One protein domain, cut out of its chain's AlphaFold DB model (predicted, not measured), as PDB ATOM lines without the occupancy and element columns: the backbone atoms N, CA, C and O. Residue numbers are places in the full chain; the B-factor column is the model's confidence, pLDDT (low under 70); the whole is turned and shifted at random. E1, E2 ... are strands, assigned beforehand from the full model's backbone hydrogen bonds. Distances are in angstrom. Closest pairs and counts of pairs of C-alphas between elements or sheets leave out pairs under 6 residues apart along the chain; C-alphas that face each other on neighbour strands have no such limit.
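This is residues 45 to 187 of the 508 residues of an uncharacterized protein of Bifidobacterium catulorum (UniProt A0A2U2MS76). Two strongly twisted sheets lie face to face as a sandwich, five strands in the one and four in the other, and a small hairpin of E6 and E7 lies at one end of the longest axis, with the loop of residues 149 to 160 at the other. The printed part has 143 residues with no named helix and eleven named strands, E1 to E11 in order along the chain. The larger sheet runs E3, E2, E10, E5, E8 and is mixed; the smaller runs E1, E11, E4, E9 and is antiparallel. The class is all strand, though only 60 of the 143 residues are in named strands. The whole is compact, with a radius of gyration of the C-alphas of 15.2 A and spans of 46 by 34 by 26 A.

Find C-alpha 45 at (115.488, 84.218, 110.779), where E1, residues 45 to 48, begins. Next come E2, residues 63 to 68 and 16.4 A long, and E3, residues 95 to 99. E4, residues 102 to 109, is the longest strand by residues; look for it from C-alpha 102 at (105.592, 76.949, 109.859), 21.6 A to its last C-alpha. E5, residues 117 to 123, measures 19.9 A. Then find E6, residues 126 to 129, E7, residues 132 to 135, E8, residues 143 to 148 and 17.1 A long, E9, residues 161 to 165, and E10, residues 170 to 174. E11, residues 181 to 186, is 16.2 A long and ends at C-alpha 186, (106.800, 83.631, 111.538).

In the larger sheet, look first at E3 and E2, which are parallel, with N 97 and O 65 2.9 A apart. E2 and E10 are antiparallel, with N 66 to O 171 at 2.9 A. E10 and E5 are antiparallel, N 172 to O 121 at 2.8 A, and so are E5 and edge strand E8, N 122 to O 143 at 2.8 A. In the other sheet, find N 47 and O 182 of E1 and E11 at 2.8 A, N 105 and O 185 of E4 and E11 at 2.8 A, and N 104 and O 163 of E4 and E9 at 2.8 A. The two sheets form a sandwich, two sheets face to face, 9.2 A centre to centre where they face each other and with best planes 7 degrees apart. Between them, the closest C-alphas of E4 and E8 are those of Tyr 108 and Leu 147, 6.1 A apart. E5 runs on into E6 across a break of 2 residues, at 69 degrees. E6 and E7 form a hairpin, with N 127 to O 134 at 2.9 A, and E6 is apart from E2.

The C-alphas farthest apart are those of Asp 130 and Gln 153, 46.7 A. The printed part has no cut. The links E1 to E2, E2 to E3 and E8 to E9 are long, with 14, 26 and 12 residues. The mean pLDDT of the printed part is 83.5; look for values under 70 at residues 83 to 87, 111 to 115 and 150 to 158.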
ATOM      1  N   TYR A  45     114.235  84.746 111.310       91.19
ATOM      2  CA  TYR A  45     115.488  84.218 110.779       91.19
ATOM      3  C   TYR A  45     116.051  85.167 109.717       91.19
ATOM      4  O   TYR A  45     115.362  85.453 108.738       91.19
ATOM      5  N   ASP A  46     117.305  85.589 109.883       91.69
ATOM      6  CA  ASP A  46     117.993  86.520 108.983       91.69
ATOM      7  C   ASP A  46     119.135  85.818 108.235       91.69
ATOM      8  O   ASP A  46     120.043  85.249 108.849       91.69
ATOM      9  N   PHE A  47     119.125  85.881 106.902       92.06
ATOM     10  CA  PHE A  47     120.114  85.218 106.053       92.06
ATOM     11  C   PHE A  47     120.711  86.172 105.011       92.06
ATOM     12  O   PHE A  47     120.044  86.577 104.057       92.06
ATOM     13  N   ALA A  48     121.994  86.503 105.166       89.75
ATOM     14  CA  ALA A  48     122.744  87.276 104.179       89.75
ATOM     15  C   ALA A  48     123.002  86.453 102.901       89.75
ATOM     16  O   ALA A  48     123.460  85.309 102.970       89.75
ATOM     17  N   LEU A  49     122.743  87.055 101.737       88.38
ATOM     18  CA  LEU A  49     123.008  86.476 100.413       88.38
ATOM     19  C   LEU A  49     124.425  86.788  99.895       88.38
ATOM     20  O   LEU A  49     124.891  86.157  98.943       88.38
ATOM     21  N   SER A  50     125.112  87.745 100.525       86.50
ATOM     22  CA  SER A  50     126.523  88.077 100.303       86.50
ATOM     23  C   SER A  50     127.462  87.052 100.943       86.50
ATOM     24  O   SER A  50     127.258  86.664 102.093       86.50
ATOM     25  N   GLY A  51     128.539  86.673 100.250       85.38
ATOM     26  CA  GLY A  51     129.570  85.784 100.805       85.38
ATOM     27  C   GLY A  51     129.157  84.311 100.917       85.38
ATOM     28  O   GLY A  51     129.786  83.549 101.651       85.38
ATOM     29  N   LEU A  52     128.108  83.897 100.202       90.50
ATOM     30  CA  LEU A  52     127.798  82.481 100.003       90.50
ATOM     31  C   LEU A  52     128.922  81.798  99.195       90.50
ATOM     32  O   LEU A  52     129.538  82.450  98.349       90.50
ATOM     33  N   PRO A  53     129.187  80.492  99.405       90.19
ATOM     34  CA  PRO A  53     130.094  79.743  98.540       90.19
ATOM     35  C   PRO A  53     129.618  79.789  97.083       90.19
ATOM     36  O   PRO A  53     128.416  79.869  96.826       90.19
ATOM     37  N   THR A  54     130.543  79.690  96.132       88.56
ATOM     38  CA  THR A  54     130.218  79.561  94.706       88.56
ATOM     39  C   THR A  54     130.493  78.143  94.214       88.56
ATOM     40  O   THR A  54     131.419  77.471  94.675       88.56
ATOM     41  N   HIS A  55     129.697  77.669  93.259       87.50
ATOM     42  CA  HIS A  55     130.065  76.511  92.454       87.50
ATOM     43  C   HIS A  55     131.244  76.865  91.540       87.50
ATOM     44  O   HIS A  55     131.331  77.974  91.008       87.50
ATOM     45  N   ASN A  56     132.140  75.907  91.292       82.75
ATOM     46  CA  ASN A  56     133.225  76.070  90.324       82.75
ATOM     47  C   ASN A  56     132.749  75.827  88.875       82.75
ATOM     48  O   ASN A  56     133.417  75.159  88.089       82.75
ATOM     49  N   ASP A  57     131.577  76.365  88.535       75.62
ATOM     50  CA  ASP A  57     131.065  76.431  87.170       75.62
ATOM     51  C   ASP A  57     131.557  77.706  86.447       75.62
ATOM     52  O   ASP A  57     132.241  78.560  87.024       75.62
ATOM     53  N   GLY A  58     131.225  77.834  85.158       72.25
ATOM     54  CA  GLY A  58     131.622  78.978  84.325       72.25
ATOM     55  C   GLY A  58     130.887  80.295  84.614       72.25
ATOM     56  O   GLY A  58     131.250  81.318  84.042       72.25
ATOM     57  N   LEU A  59     129.867  80.283  85.479       75.75
ATOM     58  CA  LEU A  59     129.087  81.448  85.912       75.75
ATOM     59  C   LEU A  59     129.387  81.852  87.367       75.75
ATOM     60  O   LEU A  59     128.944  82.913  87.799       75.75
ATOM     61  N   LYS A  60     130.124  81.014  88.116       80.88
ATOM     62  CA  LYS A  60     130.355  81.118  89.567       80.88
ATOM     63  C   LYS A  60     129.049  81.262  90.347       80.88
ATOM     64  O   LYS A  60     128.924  82.120  91.221       80.88
ATOM     65  N   SER A  61     128.068  80.423  90.011       82.56
ATOM     66  CA  SER A  61     126.742  80.483  90.627       82.56
ATOM     67  C   SER A  61     126.801  80.310  92.154       82.56
ATOM     68  O   SER A  61     127.649  79.591  92.688       82.56
ATOM     69  N   SER A  62     125.914  81.006  92.868       88.94
ATOM     70  CA  SER A  62     125.714  80.857  94.314       88.94
ATOM     71  C   SER A  62     124.235  80.955  94.660       88.94
ATOM     72  O   SER A  62     123.465  81.617  93.958       88.94
ATOM     73  N   SER A  63     123.831  80.261  95.718       91.94
ATOM     74  CA  SER A  63     122.419  80.003  96.002       91.94
ATOM     75  C   SER A  63     122.245  79.507  97.438       91.94
ATOM     76  O   SER A  63     122.979  78.633  97.904       91.94
ATOM     77  N   LEU A  64     121.269  80.073  98.147       94.88
ATOM     78  CA  LEU A  64     120.909  79.699  99.513       94.88
ATOM     79  C   LEU A  64     119.643  78.841  99.511       94.88
ATOM     80  O   LEU A  64     118.600  79.286  99.033       94.88
ATOM     81  N   GLY A  65     119.720  77.658 100.116       96.00
ATOM     82  CA  GLY A  65     118.566  76.818 100.416       96.00
ATOM     83  C   GLY A  65     118.103  76.995 101.858       96.00
ATOM     84  O   GLY A  65     118.847  76.688 102.787       96.00
ATOM     85  N   ILE A  66     116.877  77.465 102.062       96.94
ATOM     86  CA  ILE A  66     116.266  77.629 103.387       96.94
ATOM     87  C   ILE A  66     115.281  76.474 103.580       96.94
ATOM     88  O   ILE A  66     114.220  76.472 102.956       96.94
ATOM     89  N   VAL A  67     115.647  75.476 104.388       95.88
ATOM     90  CA  VAL A  67     114.932  74.191 104.506       95.88
ATOM     91  C   VAL A  67     114.170  74.122 105.827       95.88
ATOM     92  O   VAL A  67     114.749  74.360 106.887       95.88
ATOM     93  N   ALA A  68     112.888  73.756 105.780       95.19
ATOM     94  CA  ALA A  68     112.093  73.512 106.980       95.19
ATOM     95  C   ALA A  68     112.407  72.132 107.581       95.19
ATOM     96  O   ALA A  68     112.110  71.095 106.984       95.19
ATOM     97  N   VAL A  69     112.994  72.124 108.777       92.75
ATOM     98  CA  VAL A  69     113.522  70.947 109.478       92.75
ATOM     99  C   VAL A  69     113.071  70.916 110.937       92.75
ATOM    100  O   VAL A  69     112.912  71.955 111.577       92.75
ATOM    101  N   ASN A  70     112.879  69.717 111.489       88.56
ATOM    102  CA  ASN A  70     112.492  69.558 112.896       88.56
ATOM    103  C   ASN A  70     113.696  69.666 113.848       88.56
ATOM    104  O   ASN A  70     113.518  69.945 115.034       88.56
ATOM    105  N   SER A  71     114.910  69.444 113.340       87.31
ATOM    106  CA  SER A  71     116.166  69.523 114.082       87.31
ATOM    107  C   SER A  71     117.282  70.092 113.199       87.31
ATOM    108  O   SER A  71     117.349  69.802 112.004       87.31
ATOM    109  N   ASP A  72     118.211  70.851 113.789       82.06
ATOM    110  CA  ASP A  72     119.362  71.427 113.068       82.06
ATOM    111  C   ASP A  72     120.290  70.353 112.462       82.06
ATOM    112  O   ASP A  72     121.073  70.640 111.558       82.06
ATOM    113  N   LYS A  73     120.197  69.100 112.936       87.56
ATOM    114  CA  LYS A  73     120.937  67.948 112.390       87.56
ATOM    115  C   LYS A  73     120.360  67.440 111.069       87.56
ATOM    116  O   LYS A  73     121.028  66.675 110.381       87.56
ATOM    117  N   ASP A  74     119.137  67.846 110.736       87.50
ATOM    118  CA  ASP A  74     118.420  67.410 109.539       87.50
ATOM    119  C   ASP A  74     118.667  68.384 108.363       87.50
ATOM    120  O   ASP A  74     118.192  68.157 107.250       87.50
ATOM    121  N   VAL A  75     119.415  69.475 108.598       91.88
ATOM    122  CA  VAL A  75     119.827  70.435 107.564       91.88
ATOM    123  C   VAL A  75     120.801  69.748 106.598       91.88
ATOM    124  O   VAL A  75     121.844  69.253 107.033       91.88
ATOM    125  N   PRO A  76     120.512  69.714 105.286       91.50
ATOM    126  CA  PRO A  76     121.355  69.017 104.321       91.50
ATOM    127  C   PRO A  76     122.703  69.719 104.111       91.50
ATOM    128  O   PRO A  76     122.789  70.943 104.019       91.50
ATOM    129  N   THR A  77     123.771  68.940 103.956       91.06
ATOM    130  CA  THR A  77     125.083  69.466 103.557       91.06
ATOM    131  C   THR A  77     125.090  69.782 102.061       91.06
ATOM    132  O   THR A  77     124.775  68.918 101.241       91.06
ATOM    133  N   ALA A  78     125.492  70.999 101.686       90.88
ATOM    134  CA  ALA A  78     125.690  71.360 100.283       90.88
ATOM    135  C   ALA A  78     126.905  70.625  99.692       90.88
ATOM    136  O   ALA A  78     127.978  70.589 100.297       90.88
ATOM    137  N   VAL A  79     126.747  70.070  98.490       90.50
ATOM    138  CA  VAL A  79     127.812  69.387  97.744       90.50
ATOM    139  C   VAL A  79     128.193  70.283  96.576       90.50
ATOM    140  O   VAL A  79     127.466  70.373  95.591       90.50
ATOM    141  N   LEU A  80     129.317  70.990  96.699       88.56
ATOM    142  CA  LEU A  80     129.746  71.964  95.699       88.56
ATOM    143  C   LEU A  80     130.344  71.286  94.463       88.56
ATOM    144  O   LEU A  80     131.286  70.502  94.570       88.56
ATOM    145  N   ASN A  81     129.870  71.683  93.281       85.31
ATOM    146  CA  ASN A  81     130.564  71.440  92.021       85.31
ATOM    147  C   ASN A  81     132.003  71.990  92.100       85.31
ATOM    148  O   ASN A  81     132.204  73.192  92.291       85.31
ATOM    149  N   ASN A  82     132.989  71.105  91.959       73.12
ATOM    150  CA  ASN A  82     134.417  71.411  92.057       73.12
ATOM    151  C   ASN A  82     135.067  71.727  90.693       73.12
ATOM    152  O   ASN A  82     136.245  72.078  90.650       73.12
ATOM    153  N   GLY A  83     134.316  71.641  89.590       59.62
ATOM    154  CA  GLY A  83     134.754  72.006  88.242       59.62
ATOM    155  C   GLY A  83     135.720  71.026  87.568       59.62
ATOM    156  O   GLY A  83     136.190  71.329  86.473       59.62
ATOM    157  N   THR A  84     136.030  69.864  88.163       58.38
ATOM    158  CA  THR A  84     136.909  68.870  87.511       58.38
ATOM    159  C   THR A  84     136.196  68.080  86.418       58.38
ATOM    160  O   THR A  84     136.804  67.781  85.391       58.38
ATOM    161  N   THR A  85     134.900  67.794  86.581       56.47
ATOM    162  CA  THR A  85     134.028  67.357  85.483       56.47
ATOM    163  C   THR A  85     132.629  67.956  85.633       56.47
ATOM    164  O   THR A  85     132.172  68.246  86.734       56.47
ATOM    165  N   THR A  86     131.887  68.075  84.531       58.22
ATOM    166  CA  THR A  86     130.452  68.416  84.553       58.22
ATOM    167  C   THR A  86     129.544  67.225  84.902       58.22
ATOM    168  O   THR A  86     128.327  67.327  84.774       58.22
ATOM    169  N   LYS A  87     130.118  66.081  85.307       63.84
ATOM    170  CA  LYS A  87     129.396  64.837  85.630       63.84
ATOM    171  C   LYS A  87     129.290  64.572  87.132       63.84
ATOM    172  O   LYS A  87     128.469  63.750  87.538       63.84
ATOM    173  N   ASP A  88     130.115  65.236  87.936       73.50
ATOM    174  CA  ASP A  88     130.137  65.076  89.386       73.50
ATOM    175  C   ASP A  88     128.841  65.642  89.985       73.50
ATOM    176  O   ASP A  88     128.497  66.810  89.771       73.50
ATOM    177  N   LYS A  89     128.074  64.800  90.689       81.25
ATOM    178  CA  LYS A  89     126.761  65.186  91.224       81.25
ATOM    179  C   LYS A  89     126.935  66.204  92.355       81.25
ATOM    180  O   LYS A  89     127.685  65.965  93.297       81.25
ATOM    181  N   HIS A  90     126.218  67.316  92.256       86.56
ATOM    182  CA  HIS A  90     126.271  68.449  93.177       86.56
ATOM    183  C   HIS A  90     124.855  68.908  93.537       86.56
ATOM    184  O   HIS A  90     123.899  68.608  92.818       86.56
ATOM    185  N   THR A  91     124.716  69.617  94.656       88.56
ATOM    186  CA  THR A  91     123.456  70.276  95.032       88.56
ATOM    187  C   THR A  91     123.215  71.508  94.156       88.56
ATOM    188  O   THR A  91     124.156  72.041  93.576       88.56
ATOM    189  N   THR A  92     121.962  71.962  94.036       85.50
ATOM    190  CA  THR A  92     121.618  73.207  93.311       85.50
ATOM    191  C   THR A  92     121.880  74.457  94.155       85.50
ATOM    192  O   THR A  92     122.137  75.540  93.625       85.50
ATOM    193  N   GLU A  93     121.837  74.313  95.478       92.31
ATOM    194  CA  GLU A  93     122.205  75.353  96.427       92.31
ATOM    195  C   GLU A  93     123.645  75.156  96.918       92.31
ATOM    196  O   GLU A  93     124.072  74.038  97.228       92.31
ATOM    197  N   THR A  94     124.397  76.255  97.009       91.81
ATOM    198  CA  THR A  94     125.789  76.264  97.482       91.81
ATOM    199  C   THR A  94     125.910  76.334  99.005       91.81
ATOM    200  O   THR A  94     126.982  76.082  99.559       91.81
ATOM    201  N   LYS A  95     124.813  76.645  99.701       93.62
ATOM    202  CA  LYS A  95     124.681  76.568 101.158       93.62
ATOM    203  C   LYS A  95     123.232  76.266 101.531       93.62
ATOM    204  O   LYS A  95     122.326  76.861 100.956       93.62
ATOM    205  N   TYR A  96     123.026  75.438 102.552       94.62
ATOM    206  CA  TYR A  96     121.725  75.281 103.203       94.62
ATOM    207  C   TYR A  96     121.719  75.868 104.618       94.62
ATOM    208  O   TYR A  96     122.764  75.990 105.264       94.62
ATOM    209  N   VAL A  97     120.530  76.239 105.087       95.81
ATOM    210  CA  VAL A  97     120.229  76.680 106.454       95.81
ATOM    211  C   VAL A  97     118.889  76.093 106.900       95.81
ATOM    212  O   VAL A  97     117.985  75.914 106.082       95.81
ATOM    213  N   GLY A  98     118.768  75.789 108.191       93.56
ATOM    214  CA  GLY A  98     117.537  75.277 108.787       93.56
ATOM    215  C   GLY A  98     116.616  76.386 109.288       93.56
ATOM    216  O   GLY A  98     117.068  77.349 109.908       93.56
ATOM    217  N   VAL A  99     115.317  76.208 109.071       94.31
ATOM    218  CA  VAL A  99     114.237  76.886 109.803       94.31
ATOM    219  C   VAL A  99     113.278  75.833 110.354       94.31
ATOM    220  O   VAL A  99     113.245  74.712 109.853       94.31
ATOM    221  N   LYS A 100     112.488  76.157 111.378       91.88
ATOM    222  CA  LYS A 100     111.401  75.266 111.814       91.88
ATOM    223  C   LYS A 100     110.291  75.217 110.751       91.88
ATOM    224  O   LYS A 100     110.173  76.154 109.961       91.88
ATOM    225  N   PRO A 101     109.452  74.168 110.717       93.38
ATOM    226  CA  PRO A 101     108.252  74.183 109.895       93.38
ATOM    227  C   PRO A 101     107.242  75.211 110.415       93.38
ATOM    228  O   PRO A 101     107.055  75.337 111.627       93.38
ATOM    229  N   GLY A 102     106.569  75.919 109.512       91.06
ATOM    230  CA  GLY A 102     105.592  76.949 109.859       91.06
ATOM    231  C   GLY A 102     105.276  77.901 108.709       91.06
ATOM    232  O   GLY A 102     105.856  77.813 107.625       91.06
ATOM    233  N   GLU A 103     104.353  78.827 108.956       93.25
ATOM    234  CA  GLU A 103     104.032  79.910 108.027       93.25
ATOM    235  C   GLU A 103     104.892  81.149 108.331       93.25
ATOM    236  O   GLU A 103     105.022  81.572 109.483       93.25
ATOM    237  N   TYR A 104     105.495  81.723 107.287       92.94
ATOM    238  CA  TYR A 104     106.464  82.815 107.371       92.94
ATOM    239  C   TYR A 104     106.132  83.941 106.395       92.94
ATOM    240  O   TYR A 104     105.894  83.706 105.212       92.94
ATOM    241  N   ASN A 105     106.220  85.182 106.864       91.75
ATOM    242  CA  ASN A 105     106.349  86.358 106.016       91.75
ATOM    243  C   ASN A 105     107.814  86.499 105.587       91.75
ATOM    244  O   ASN A 105     108.674  86.874 106.388       91.75
ATOM    245  N   VAL A 106     108.100  86.207 104.316       92.06
ATOM    246  CA  VAL A 106     109.415  86.442 103.708       92.06
ATOM    247  C   VAL A 106     109.524  87.913 103.310       92.06
ATOM    248  O   VAL A 106     108.594  88.468 102.720       92.06
ATOM    249  N   THR A 107     110.655  88.549 103.607       89.88
ATOM    250  CA  THR A 107     111.013  89.903 103.146       89.88
ATOM    251  C   THR A 107     112.495  89.967 102.754       89.88
ATOM    252  O   THR A 107     113.263  89.049 103.040       89.88
ATOM    253  N   TYR A 108     112.900  91.037 102.067       86.50
ATOM    254  CA  TYR A 108     114.269  91.246 101.586       86.50
ATOM    255  C   TYR A 108     114.734  92.686 101.849       86.50
ATOM    256  O   TYR A 108     114.091  93.626 101.387       86.50
ATOM    257  N   THR A 109     115.860  92.879 102.539       85.00
ATOM    258  CA  THR A 109     116.526  94.189 102.654       85.00
ATOM    259  C   THR A 109     117.773  94.225 101.777       85.00
ATOM    260  O   THR A 109     118.564  93.289 101.781       85.00
ATOM    261  N   ALA A 110     117.964  95.297 101.005       77.06
ATOM    262  CA  ALA A 110     119.108  95.441 100.102       77.06
ATOM    263  C   ALA A 110     120.332  96.053 100.810       77.06
ATOM    264  O   ALA A 110     120.208  97.048 101.528       77.06
ATOM    265  N   THR A 111     121.525  95.509 100.551       69.88
ATOM    266  CA  THR A 111     122.793  96.070 101.048       69.88
ATOM    267  C   THR A 111     123.291  97.163 100.100       69.88
ATOM    268  O   THR A 111     123.876  96.884  99.051       69.88
ATOM    269  N   GLY A 112     123.064  98.428 100.466       63.50
ATOM    270  CA  GLY A 112     123.417  99.582  99.632       63.50
ATOM    271  C   GLY A 112     122.594  99.665  98.337       63.50
ATOM    272  O   GLY A 112     121.501  99.112  98.235       63.50
ATOM    273  N   ASP A 113     123.111 100.368  97.328       61.81
ATOM    274  CA  ASP A 113     122.354 100.686  96.105       61.81
ATOM    275  C   ASP A 113     122.123  99.511  95.133       61.81
ATOM    276  O   ASP A 113     121.360  99.652  94.174       61.81
ATOM    277  N   GLN A 114     122.823  98.383  95.300       61.84
ATOM    278  CA  GLN A 114     123.264  97.599  94.134       61.84
ATOM    279  C   GLN A 114     122.463  96.327  93.803       61.84
ATOM    280  O   GLN A 114     122.744  95.722  92.770       61.84
ATOM    281  N   LEU A 115     121.444  95.945  94.586       67.38
ATOM    282  CA  LEU A 115     120.493  94.881  94.205       67.38
ATOM    283  C   LEU A 115     119.144  95.020  94.932       67.38
ATOM    284  O   LEU A 115     118.984  94.606  96.078       67.38
ATOM    285  N   LYS A 116     118.155  95.606  94.242       76.62
ATOM    286  CA  LYS A 116     116.831  95.950  94.804       76.62
ATOM    287  C   LYS A 116     115.785  94.836  94.748       76.62
ATOM    288  O   LYS A 116     114.725  95.001  95.342       76.62
ATOM    289  N   THR A 117     116.068  93.724  94.075       82.50
ATOM    290  CA  THR A 117     115.135  92.599  93.938       82.50
ATOM    291  C   THR A 117     115.847  91.285  94.218       82.50
ATOM    292  O   THR A 117     116.861  90.995  93.583       82.50
ATOM    293  N   ALA A 118     115.289  90.474  95.115       86.19
ATOM    294  CA  ALA A 118     115.653  89.070  95.272       86.19
ATOM    295  C   ALA A 118     114.666  88.179  94.500       86.19
ATOM    296  O   ALA A 118     113.469  88.472  94.450       86.19
ATOM    297  N   GLN A 119     115.166  87.092  93.911       89.06
ATOM    298  CA  GLN A 119     114.342  86.039  93.310       89.06
ATOM    299  C   GLN A 119     114.307  84.833  94.243       89.06
ATOM    300  O   GLN A 119     115.363  84.342  94.646       89.06
ATOM    301  N   VAL A 120     113.100  84.366  94.560       91.75
ATOM    302  CA  VAL A 120     112.856  83.231  95.451       91.75
ATOM    303  C   VAL A 120     112.073  82.161  94.697       91.75
ATOM    304  O   VAL A 120     110.982  82.418  94.183       91.75
ATOM    305  N   GLY A 121     112.625  80.954  94.632       93.75
ATOM    306  CA  GLY A 121     111.899  79.738  94.277       93.75
ATOM    307  C   GLY A 121     111.446  79.000  95.537       93.75
ATOM    308  O   GLY A 121     112.084  79.103  96.580       93.75
ATOM    309  N   MET A 122     110.356  78.245  95.449       93.50
ATOM    310  CA  MET A 122     109.809  77.445  96.543       93.50
ATOM    311  C   MET A 122     109.455  76.044  96.043       93.50
ATOM    312  O   MET A 122     108.670  75.884  95.102       93.50
ATOM    313  N   TYR A 123     109.989  75.039  96.731       92.88
ATOM    314  CA  TYR A 123     109.668  73.631  96.536       92.88
ATOM    315  C   TYR A 123     108.859  73.120  97.739       92.88
ATOM    316  O   TYR A 123     109.319  73.251  98.875       92.88
ATOM    317  N   PRO A 124     107.673  72.517  97.525       91.06
ATOM    318  CA  PRO A 124     106.806  72.044  98.610       91.06
ATOM    319  C   PRO A 124     107.340  70.800  99.341       91.06
ATOM    320  O   PRO A 124     106.771  70.400 100.353       91.06
ATOM    321  N   GLY A 125     108.421  70.190  98.847       90.38
ATOM    322  CA  GLY A 125     109.096  69.062  99.475       90.38
ATOM    323  C   GLY A 125     110.431  68.741  98.808       90.38
ATOM    324  O   GLY A 125     110.732  69.193  97.697       90.38
ATOM    325  N   SER A 126     111.236  67.949  99.504       89.88
ATOM    326  CA  SER A 126     112.607  67.598  99.145       89.88
ATOM    327  C   SER A 126     112.894  66.134  99.461       89.88
ATOM    328  O   SER A 126     112.137  65.465 100.165       89.88
ATOM    329  N   ARG A 127     113.998  65.627  98.918       89.25
ATOM    330  CA  ARG A 127     114.511  64.280  99.169       89.25
ATOM    331  C   ARG A 127     116.018  64.239  98.950       89.25
ATOM    332  O   ARG A 127     116.565  65.038  98.191       89.25
ATOM    333  N   THR A 128     116.674  63.240  99.526       87.19
ATOM    334  CA  THR A 128     118.059  62.903  99.181       87.19
ATOM    335  C   THR A 128     118.057  61.774  98.154       87.19
ATOM    336  O   THR A 128     117.525  60.698  98.418       87.19
ATOM    337  N   ALA A 129     118.647  62.006  96.982       82.19
ATOM    338  CA  ALA A 129     118.815  61.018  95.918       82.19
ATOM    339  C   ALA A 129     120.308  60.868  95.601       82.19
ATOM    340  O   ALA A 129     121.000  61.861  95.396       82.19
ATOM    341  N   ASP A 130     120.826  59.636  95.599       82.25
ATOM    342  CA  ASP A 130     122.258  59.340  95.406       82.25
ATOM    343  C   ASP A 130     123.207  60.122  96.346       82.25
ATOM    344  O   ASP A 130     124.327  60.462  95.972       82.25
ATOM    345  N   GLY A 131     122.746  60.436  97.562       79.62
ATOM    346  CA  GLY A 131     123.473  61.255  98.543       79.62
ATOM    347  C   GLY A 131     123.340  62.775  98.358       79.62
ATOM    348  O   GLY A 131     123.824  63.523  99.200       79.62
ATOM    349  N   ILE A 132     122.660  63.239  97.307       87.00
ATOM    350  CA  ILE A 132     122.474  64.659  96.980       87.00
ATOM    351  C   ILE A 132     121.068  65.120  97.368       87.00
ATOM    352  O   ILE A 132     120.074  64.485  97.006       87.00
ATOM    353  N   PHE A 133     120.974  66.240  98.085       89.88
ATOM    354  CA  PHE A 133     119.698  66.891  98.386       89.88
ATOM    355  C   PHE A 133     119.102  67.532  97.126       89.88
ATOM    356  O   PHE A 133     119.801  68.191  96.356       89.88
ATOM    357  N   THR A 134     117.807  67.323  96.899       87.06
ATOM    358  CA  THR A 134     117.093  67.819  95.721       87.06
ATOM    359  C   THR A 134     115.592  67.944  95.994       87.06
ATOM    360  O   THR A 134     115.078  67.427  96.987       87.06
ATOM    361  N   SER A 135     114.861  68.607  95.099       87.12
ATOM    362  CA  SER A 135     113.397  68.649  95.150       87.12
ATOM    363  C   SER A 135     112.787  67.252  94.985       87.12
ATOM    364  O   SER A 135     113.259  66.426  94.196       87.12
ATOM    365  N   ASP A 136     111.720  66.966  95.734       87.25
ATOM    366  CA  ASP A 136     110.916  65.776  95.468       87.25
ATOM    367  C   ASP A 136     109.941  66.077  94.316       87.25
ATOM    368  O   ASP A 136     109.062  66.928  94.482       87.25
ATOM    369  N   PRO A 137     110.040  65.392  93.158       82.31
ATOM    370  CA  PRO A 137     109.129  65.613  92.034       82.31
ATOM    371  C   PRO A 137     107.666  65.254  92.347       82.31
ATOM    372  O   PRO A 137     106.785  65.613  91.571       82.31
ATOM    373  N   ASN A 138     107.394  64.556  93.457       85.19
ATOM    374  CA  ASN A 138     106.044  64.159  93.866       85.19
ATOM    375  C   ASN A 138     105.387  65.141  94.852       85.19
ATOM    376  O   ASN A 138     104.164  65.128  94.989       85.19
ATOM    377  N   ALA A 139     106.157  66.009  95.518       77.88
ATOM    378  CA  ALA A 139     105.668  66.846  96.619       77.88
ATOM    379  C   ALA A 139     104.707  67.975  96.195       77.88
ATOM    380  O   ALA A 139     104.085  68.617  97.043       77.88
ATOM    381  N   GLY A 140     104.580  68.246  94.894       80.12
ATOM    382  CA  GLY A 140     103.663  69.238  94.340       80.12
ATOM    383  C   GLY A 140     104.312  70.104  93.264       80.12
ATOM    384  O   GLY A 140     105.326  69.744  92.670       80.12
ATOM    385  N   LYS A 141     103.713  71.266  92.987       84.25
ATOM    386  CA  LYS A 141     104.239  72.210  91.994       84.25
ATOM    387  C   LYS A 141     105.251  73.161  92.631       84.25
ATOM    388  O   LYS A 141     104.964  73.768  93.659       84.25
ATOM    389  N   TYR A 142     106.390  73.334  91.964       88.56
ATOM    390  CA  TYR A 142     107.282  74.472  92.186       88.56
ATOM    391  C   TYR A 142     106.525  75.795  92.001       88.56
ATOM    392  O   TYR A 142     105.650  75.906  91.136       88.56
ATOM    393  N   SER A 143     106.891  76.805  92.784       90.88
ATOM    394  CA  SER A 143     106.426  78.182  92.612       90.88
ATOM    395  C   SER A 143     107.583  79.162  92.798       90.88
ATOM    396  O   SER A 143     108.624  78.802  93.340       90.88
ATOM    397  N   SER A 144     107.424  80.400  92.338       92.50
ATOM    398  CA  SER A 144     108.427  81.447  92.523       92.50
ATOM    399  C   SER A 144     107.792  82.819  92.705       92.50
ATOM    400  O   SER A 144     106.646  83.056  92.319       92.50
ATOM    401  N   PHE A 145     108.547  83.726  93.317       90.38
ATOM    402  CA  PHE A 145     108.178  85.119  93.515       90.38
ATOM    403  C   PHE A 145     109.423  86.007  93.593       90.38
ATOM    404  O   PHE A 145     110.514  85.564  93.951       90.38
ATOM    405  N   SER A 146     109.243  87.283  93.267       87.69
ATOM    406  CA  SER A 146     110.255  88.319  93.463       87.69
ATOM    407  C   SER A 146     109.920  89.130  94.716       87.69
ATOM    408  O   SER A 146     108.747  89.385  94.984       87.69
ATOM    409  N   LEU A 147     110.938  89.563  95.460       85.50
ATOM    410  CA  LEU A 147     110.804  90.500  96.581       85.50
ATOM    411  C   LEU A 147     111.552  91.784  96.225       85.50
ATOM    412  O   LEU A 147     112.775  91.741  96.081       85.50
ATOM    413  N   THR A 148     110.846  92.909  96.062       79.81
ATOM    414  CA  THR A 148     111.464  94.186  95.663       79.81
ATOM    415  C   THR A 148     111.453  95.224  96.787       79.81
ATOM    416  O   THR A 148     110.433  95.478  97.431       79.81
ATOM    417  N   VAL A 149     112.599  95.878  96.986       74.44
ATOM    418  CA  VAL A 149     112.767  97.035  97.874       74.44
ATOM    419  C   VAL A 149     112.313  98.299  97.145       74.44
ATOM    420  O   VAL A 149     112.924  98.724  96.159       74.44
ATOM    421  N   LYS A 150     111.235  98.921  97.627       61.75
ATOM    422  CA  LYS A 150     110.678 100.147  97.038       61.75
ATOM    423  C   LYS A 150     111.332 101.390  97.631       61.75
ATOM    424  O   LYS A 150     110.898 101.885  98.660       61.75
ATOM    425  N   GLY A 151     112.327 101.934  96.936       53.56
ATOM    426  CA  GLY A 151     112.994 103.184  97.315       53.56
ATOM    427  C   GLY A 151     114.438 102.987  97.777       53.56
ATOM    428  O   GLY A 151     115.031 101.934  97.568       53.56
ATOM    429  N   ASN A 152     115.014 104.051  98.340       45.69
ATOM    430  CA  ASN A 152     116.435 104.160  98.700       45.69
ATOM    431  C   ASN A 152     116.642 104.592 100.169       45.69
ATOM    432  O   ASN A 152     117.724 105.050 100.525       45.69
ATOM    433  N   GLN A 153     115.600 104.525 101.006       46.34
ATOM    434  CA  GLN A 153     115.614 105.048 102.375       46.34
ATOM    435  C   GLN A 153     115.287 103.960 103.399       46.34
ATOM    436  O   GLN A 153     114.448 103.094 103.161       46.34
ATOM    437  N   SER A 154     115.932 104.035 104.564       38.69
ATOM    438  CA  SER A 154     115.589 103.194 105.712       38.69
ATOM    439  C   SER A 154     114.115 103.386 106.089       38.69
ATOM    440  O   SER A 154     113.651 104.520 106.197       38.69
ATOM    441  N   GLY A 155     113.382 102.285 106.270       45.47
ATOM    442  CA  GLY A 155     111.960 102.295 106.635       45.47
ATOM    443  C   GLY A 155     110.957 102.309 105.471       45.47
ATOM    444  O   GLY A 155     109.756 102.308 105.727       45.47
ATOM    445  N   THR A 156     111.386 102.287 104.202       49.94
ATOM    446  CA  THR A 156     110.446 102.106 103.078       49.94
ATOM    447  C   THR A 156     109.885 100.685 103.013       49.94
ATOM    448  O   THR A 156     110.610  99.722 103.259       49.94
ATOM    449  N   SER A 157     108.615 100.543 102.615       48.94
ATOM    450  CA  SER A 157     107.912  99.257 102.535       48.94
ATOM    451  C   SER A 157     108.613  98.245 101.621       48.94
ATOM    452  O   SER A 157     108.559  98.343 100.392       48.94
ATOM    453  N   VAL A 158     109.224  97.239 102.239       62.25
ATOM    454  CA  VAL A 158     109.678  96.016 101.573       62.25
ATOM    455  C   VAL A 158     108.452  95.199 101.164       62.25
ATOM    456  O   VAL A 158     107.517  95.047 101.952       62.25
ATOM    457  N   GLU A 159     108.430  94.669  99.941       70.81
ATOM    458  CA  GLU A 159     107.392  93.709  99.558       70.81
ATOM    459  C   GLU A 159     107.550  92.417 100.363       70.81
ATOM    460  O   GLU A 159     108.632  91.832 100.398       70.81
ATOM    461  N   SER A 160     106.468  91.976 101.010       81.69
ATOM    462  CA  SER A 160     106.439  90.726 101.765       81.69
ATOM    463  C   SER A 160     105.625  89.661 101.045       81.69
ATOM    464  O   SER A 160     104.613  89.962 100.408       81.69
ATOM    465  N   LYS A 161     106.055  88.404 101.175       89.44
ATOM    466  CA  LYS A 161     105.320  87.240 100.689       89.44
ATOM    467  C   LYS A 161     105.171  86.210 101.802       89.44
ATOM    468  O   LYS A 161     106.164  85.665 102.270       89.44
ATOM    469  N   THR A 162     103.934  85.914 102.179       91.62
ATOM    470  CA  THR A 162     103.617  84.804 103.083       91.62
ATOM    471  C   THR A 162     103.806  83.460 102.369       91.62
ATOM    472  O   THR A 162     103.368  83.306 101.222       91.62
ATOM    473  N   VAL A 163     104.458  82.504 103.036       91.88
ATOM    474  CA  VAL A 163     104.707  81.128 102.571       91.88
ATOM    475  C   VAL A 163     104.490  80.123 103.708       91.88
ATOM    476  O   VAL A 163     104.840  80.402 104.849       91.88
ATOM    477  N   ASP A 164     103.958  78.943 103.389       92.25
ATOM    478  CA  ASP A 164     103.821  77.797 104.304       92.25
ATOM    479  C   ASP A 164     104.968  76.806 104.045       92.25
ATOM    480  O   ASP A 164     105.028  76.175 102.984       92.25
ATOM    481  N   LEU A 165     105.907  76.699 104.988       92.88
ATOM    482  CA  LEU A 165     107.052  75.794 104.916       92.88
ATOM    483  C   LEU A 165     106.811  74.576 105.812       92.88
ATOM    484  O   LEU A 165     107.162  74.558 106.990       92.88
ATOM    485  N   LYS A 166     106.226  73.526 105.236       91.94
ATOM    486  CA  LYS A 166     106.078  72.213 105.891       91.94
ATOM    487  C   LYS A 166     107.431  71.517 106.006       91.94
ATOM    488  O   LYS A 166     108.341  71.814 105.239       91.94
ATOM    489  N   ALA A 167     107.569  70.564 106.928       91.44
ATOM    490  CA  ALA A 167     108.816  69.813 107.087       91.44
ATOM    491  C   ALA A 167     109.251  69.173 105.750       91.44
ATOM    492  O   ALA A 167     108.467  68.479 105.105       91.44
ATOM    493  N   GLY A 168     110.490  69.437 105.333       88.56
ATOM    494  CA  GLY A 168     111.046  69.025 104.045       88.56
ATOM    495  C   GLY A 168     110.775  69.981 102.873       88.56
ATOM    496  O   GLY A 168     111.405  69.819 101.829       88.56
ATOM    497  N   ALA A 169     109.910  70.991 103.005       93.62
ATOM    498  CA  ALA A 169     109.809  72.084 102.034       93.62
ATOM    499  C   ALA A 169     111.045  72.995 102.117       93.62
ATOM    500  O   ALA A 169     111.665  73.120 103.179       93.62
ATOM    501  N   TYR A 170     111.400  73.656 101.012       94.38
ATOM    502  CA  TYR A 170     112.496  74.624 101.019       94.38
ATOM    503  C   TYR A 170     112.304  75.786 100.045       94.38
ATOM    504  O   TYR A 170     111.680  75.656  98.988       94.38
ATOM    505  N   LEU A 171     112.879  76.930 100.413       96.25
ATOM    506  CA  LEU A 171     113.089  78.063  99.517       96.25
ATOM    507  C   LEU A 171     114.487  77.970  98.902       96.25
ATOM    508  O   LEU A 171     115.439  77.617  99.594       96.25
ATOM    509  N   THR A 172     114.618  78.347  97.634       94.88
ATOM    510  CA  THR A 172     115.905  78.598  96.975       94.88
ATOM    511  C   THR A 172     116.002  80.084  96.640       94.88
ATOM    512  O   THR A 172     115.060  80.664  96.094       94.88
ATOM    513  N   VAL A 173     117.105  80.732  97.012       93.44
ATOM    514  CA  VAL A 173     117.336  82.165  96.778       93.44
ATOM    515  C   VAL A 173     118.679  82.357  96.091       93.44
ATOM    516  O   VAL A 173     119.692  81.832  96.552       93.44
ATOM    517  N   LEU A 174     118.703  83.122  95.000       87.12
ATOM    518  CA  LEU A 174     119.940  83.388  94.263       87.12
ATOM    519  C   LEU A 174     120.906  84.249  95.090       87.12
ATOM    520  O   LEU A 174     120.551  85.330  95.562       87.12
ATOM    521  N   GLY A 175     122.133  83.759  95.239       80.25
ATOM    522  CA  GLY A 175     123.238  84.445  95.895       80.25
ATOM    523  C   GLY A 175     123.919  85.464  94.985       80.25
ATOM    524  O   GLY A 175     123.886  85.365  93.756       80.25
ATOM    525  N   ASN A 176     124.544  86.469  95.594       75.94
ATOM    526  CA  ASN A 176     125.343  87.471  94.895       75.94
ATOM    527  C   ASN A 176     126.300  88.133  95.893       75.94
ATOM    528  O   ASN A 176     125.902  88.394  97.025       75.94
ATOM    529  N   GLU A 177     127.517  88.496  95.486       74.56
ATOM    530  CA  GLU A 177     128.452  89.271  96.326       74.56
ATOM    531  C   GLU A 177     127.833  90.577  96.860       74.56
ATOM    532  O   GLU A 177     128.158  91.021  97.959       74.56
ATOM    533  N   LYS A 178     126.903  91.160  96.095       74.44
ATOM    534  CA  LYS A 178     126.144  92.384  96.401       74.44
ATOM    535  C   LYS A 178     124.717  92.096  96.888       74.44
ATOM    536  O   LYS A 178     123.861  92.977  96.863       74.44
ATOM    537  N   GLY A 179     124.444  90.850  97.270       76.00
ATOM    538  CA  GLY A 179     123.159  90.417  97.795       76.00
ATOM    539  C   GLY A 179     122.861  91.028  99.164       76.00
ATOM    540  O   GLY A 179     123.752  91.218  99.991       76.00
ATOM    541  N   GLY A 180     121.590  91.342  99.388       85.06
ATOM    542  CA  GLY A 180     121.071  91.786 100.675       85.06
ATOM    543  C   GLY A 180     120.811  90.654 101.675       85.06
ATOM    544  O   GLY A 180     121.373  89.562 101.562       85.06
ATOM    545  N   THR A 181     119.911  90.904 102.623       88.31
ATOM    546  CA  THR A 181     119.461  89.933 103.629       88.31
ATOM    547  C   THR A 181     118.023  89.509 103.349       88.31
ATOM    548  O   THR A 181     117.148  90.346 103.127       88.31
ATOM    549  N   ILE A 182     117.770  88.201 103.365       90.81
ATOM    550  CA  ILE A 182     116.424  87.623 103.407       90.81
ATOM    551  C   ILE A 182     116.020  87.451 104.868       90.81
ATOM    552  O   ILE A 182     116.789  86.897 105.651       90.81
ATOM    553  N   HIS A 183     114.808  87.876 105.206       91.25
ATOM    554  CA  HIS A 183     114.223  87.704 106.533       91.25
ATOM    555  C   HIS A 183     112.989  86.806 106.430       91.25
ATOM    556  O   HIS A 183     112.124  87.050 105.584       91.25
ATOM    557  N   LEU A 184     112.891  85.791 107.287       93.38
ATOM    558  CA  LEU A 184     111.685  84.984 107.487       93.38
ATOM    559  C   LEU A 184     111.163  85.244 108.899       93.38
ATOM    560  O   LEU A 184     111.741  84.741 109.860       93.38
ATOM    561  N   THR A 185     110.065  85.986 109.025       90.25
ATOM    562  CA  THR A 185     109.368  86.206 110.305       90.25
ATOM    563  C   THR A 185     108.118  85.336 110.346       90.25
ATOM    564  O   THR A 185     107.294  85.415 109.435       90.25
ATOM    565  N   ALA A 186     107.973  84.489 111.366       88.81
ATOM    566  CA  ALA A 186     106.800  83.631 111.538       88.81
ATOM    567  C   ALA A 186     105.505  84.465 111.607       88.81
ATOM    568  O   ALA A 186     105.503  85.549 112.188       88.81
ATOM    569  N   THR A 187     104.403  83.982 111.027       85.19
ATOM    570  CA  THR A 187     103.097  84.671 111.099       85.19
ATOM    571  C   THR A 187     102.353  84.374 112.400       85.19
ATOM    572  O   THR A 187     101.661  85.240 112.936       85.19
TER     573      THR A 187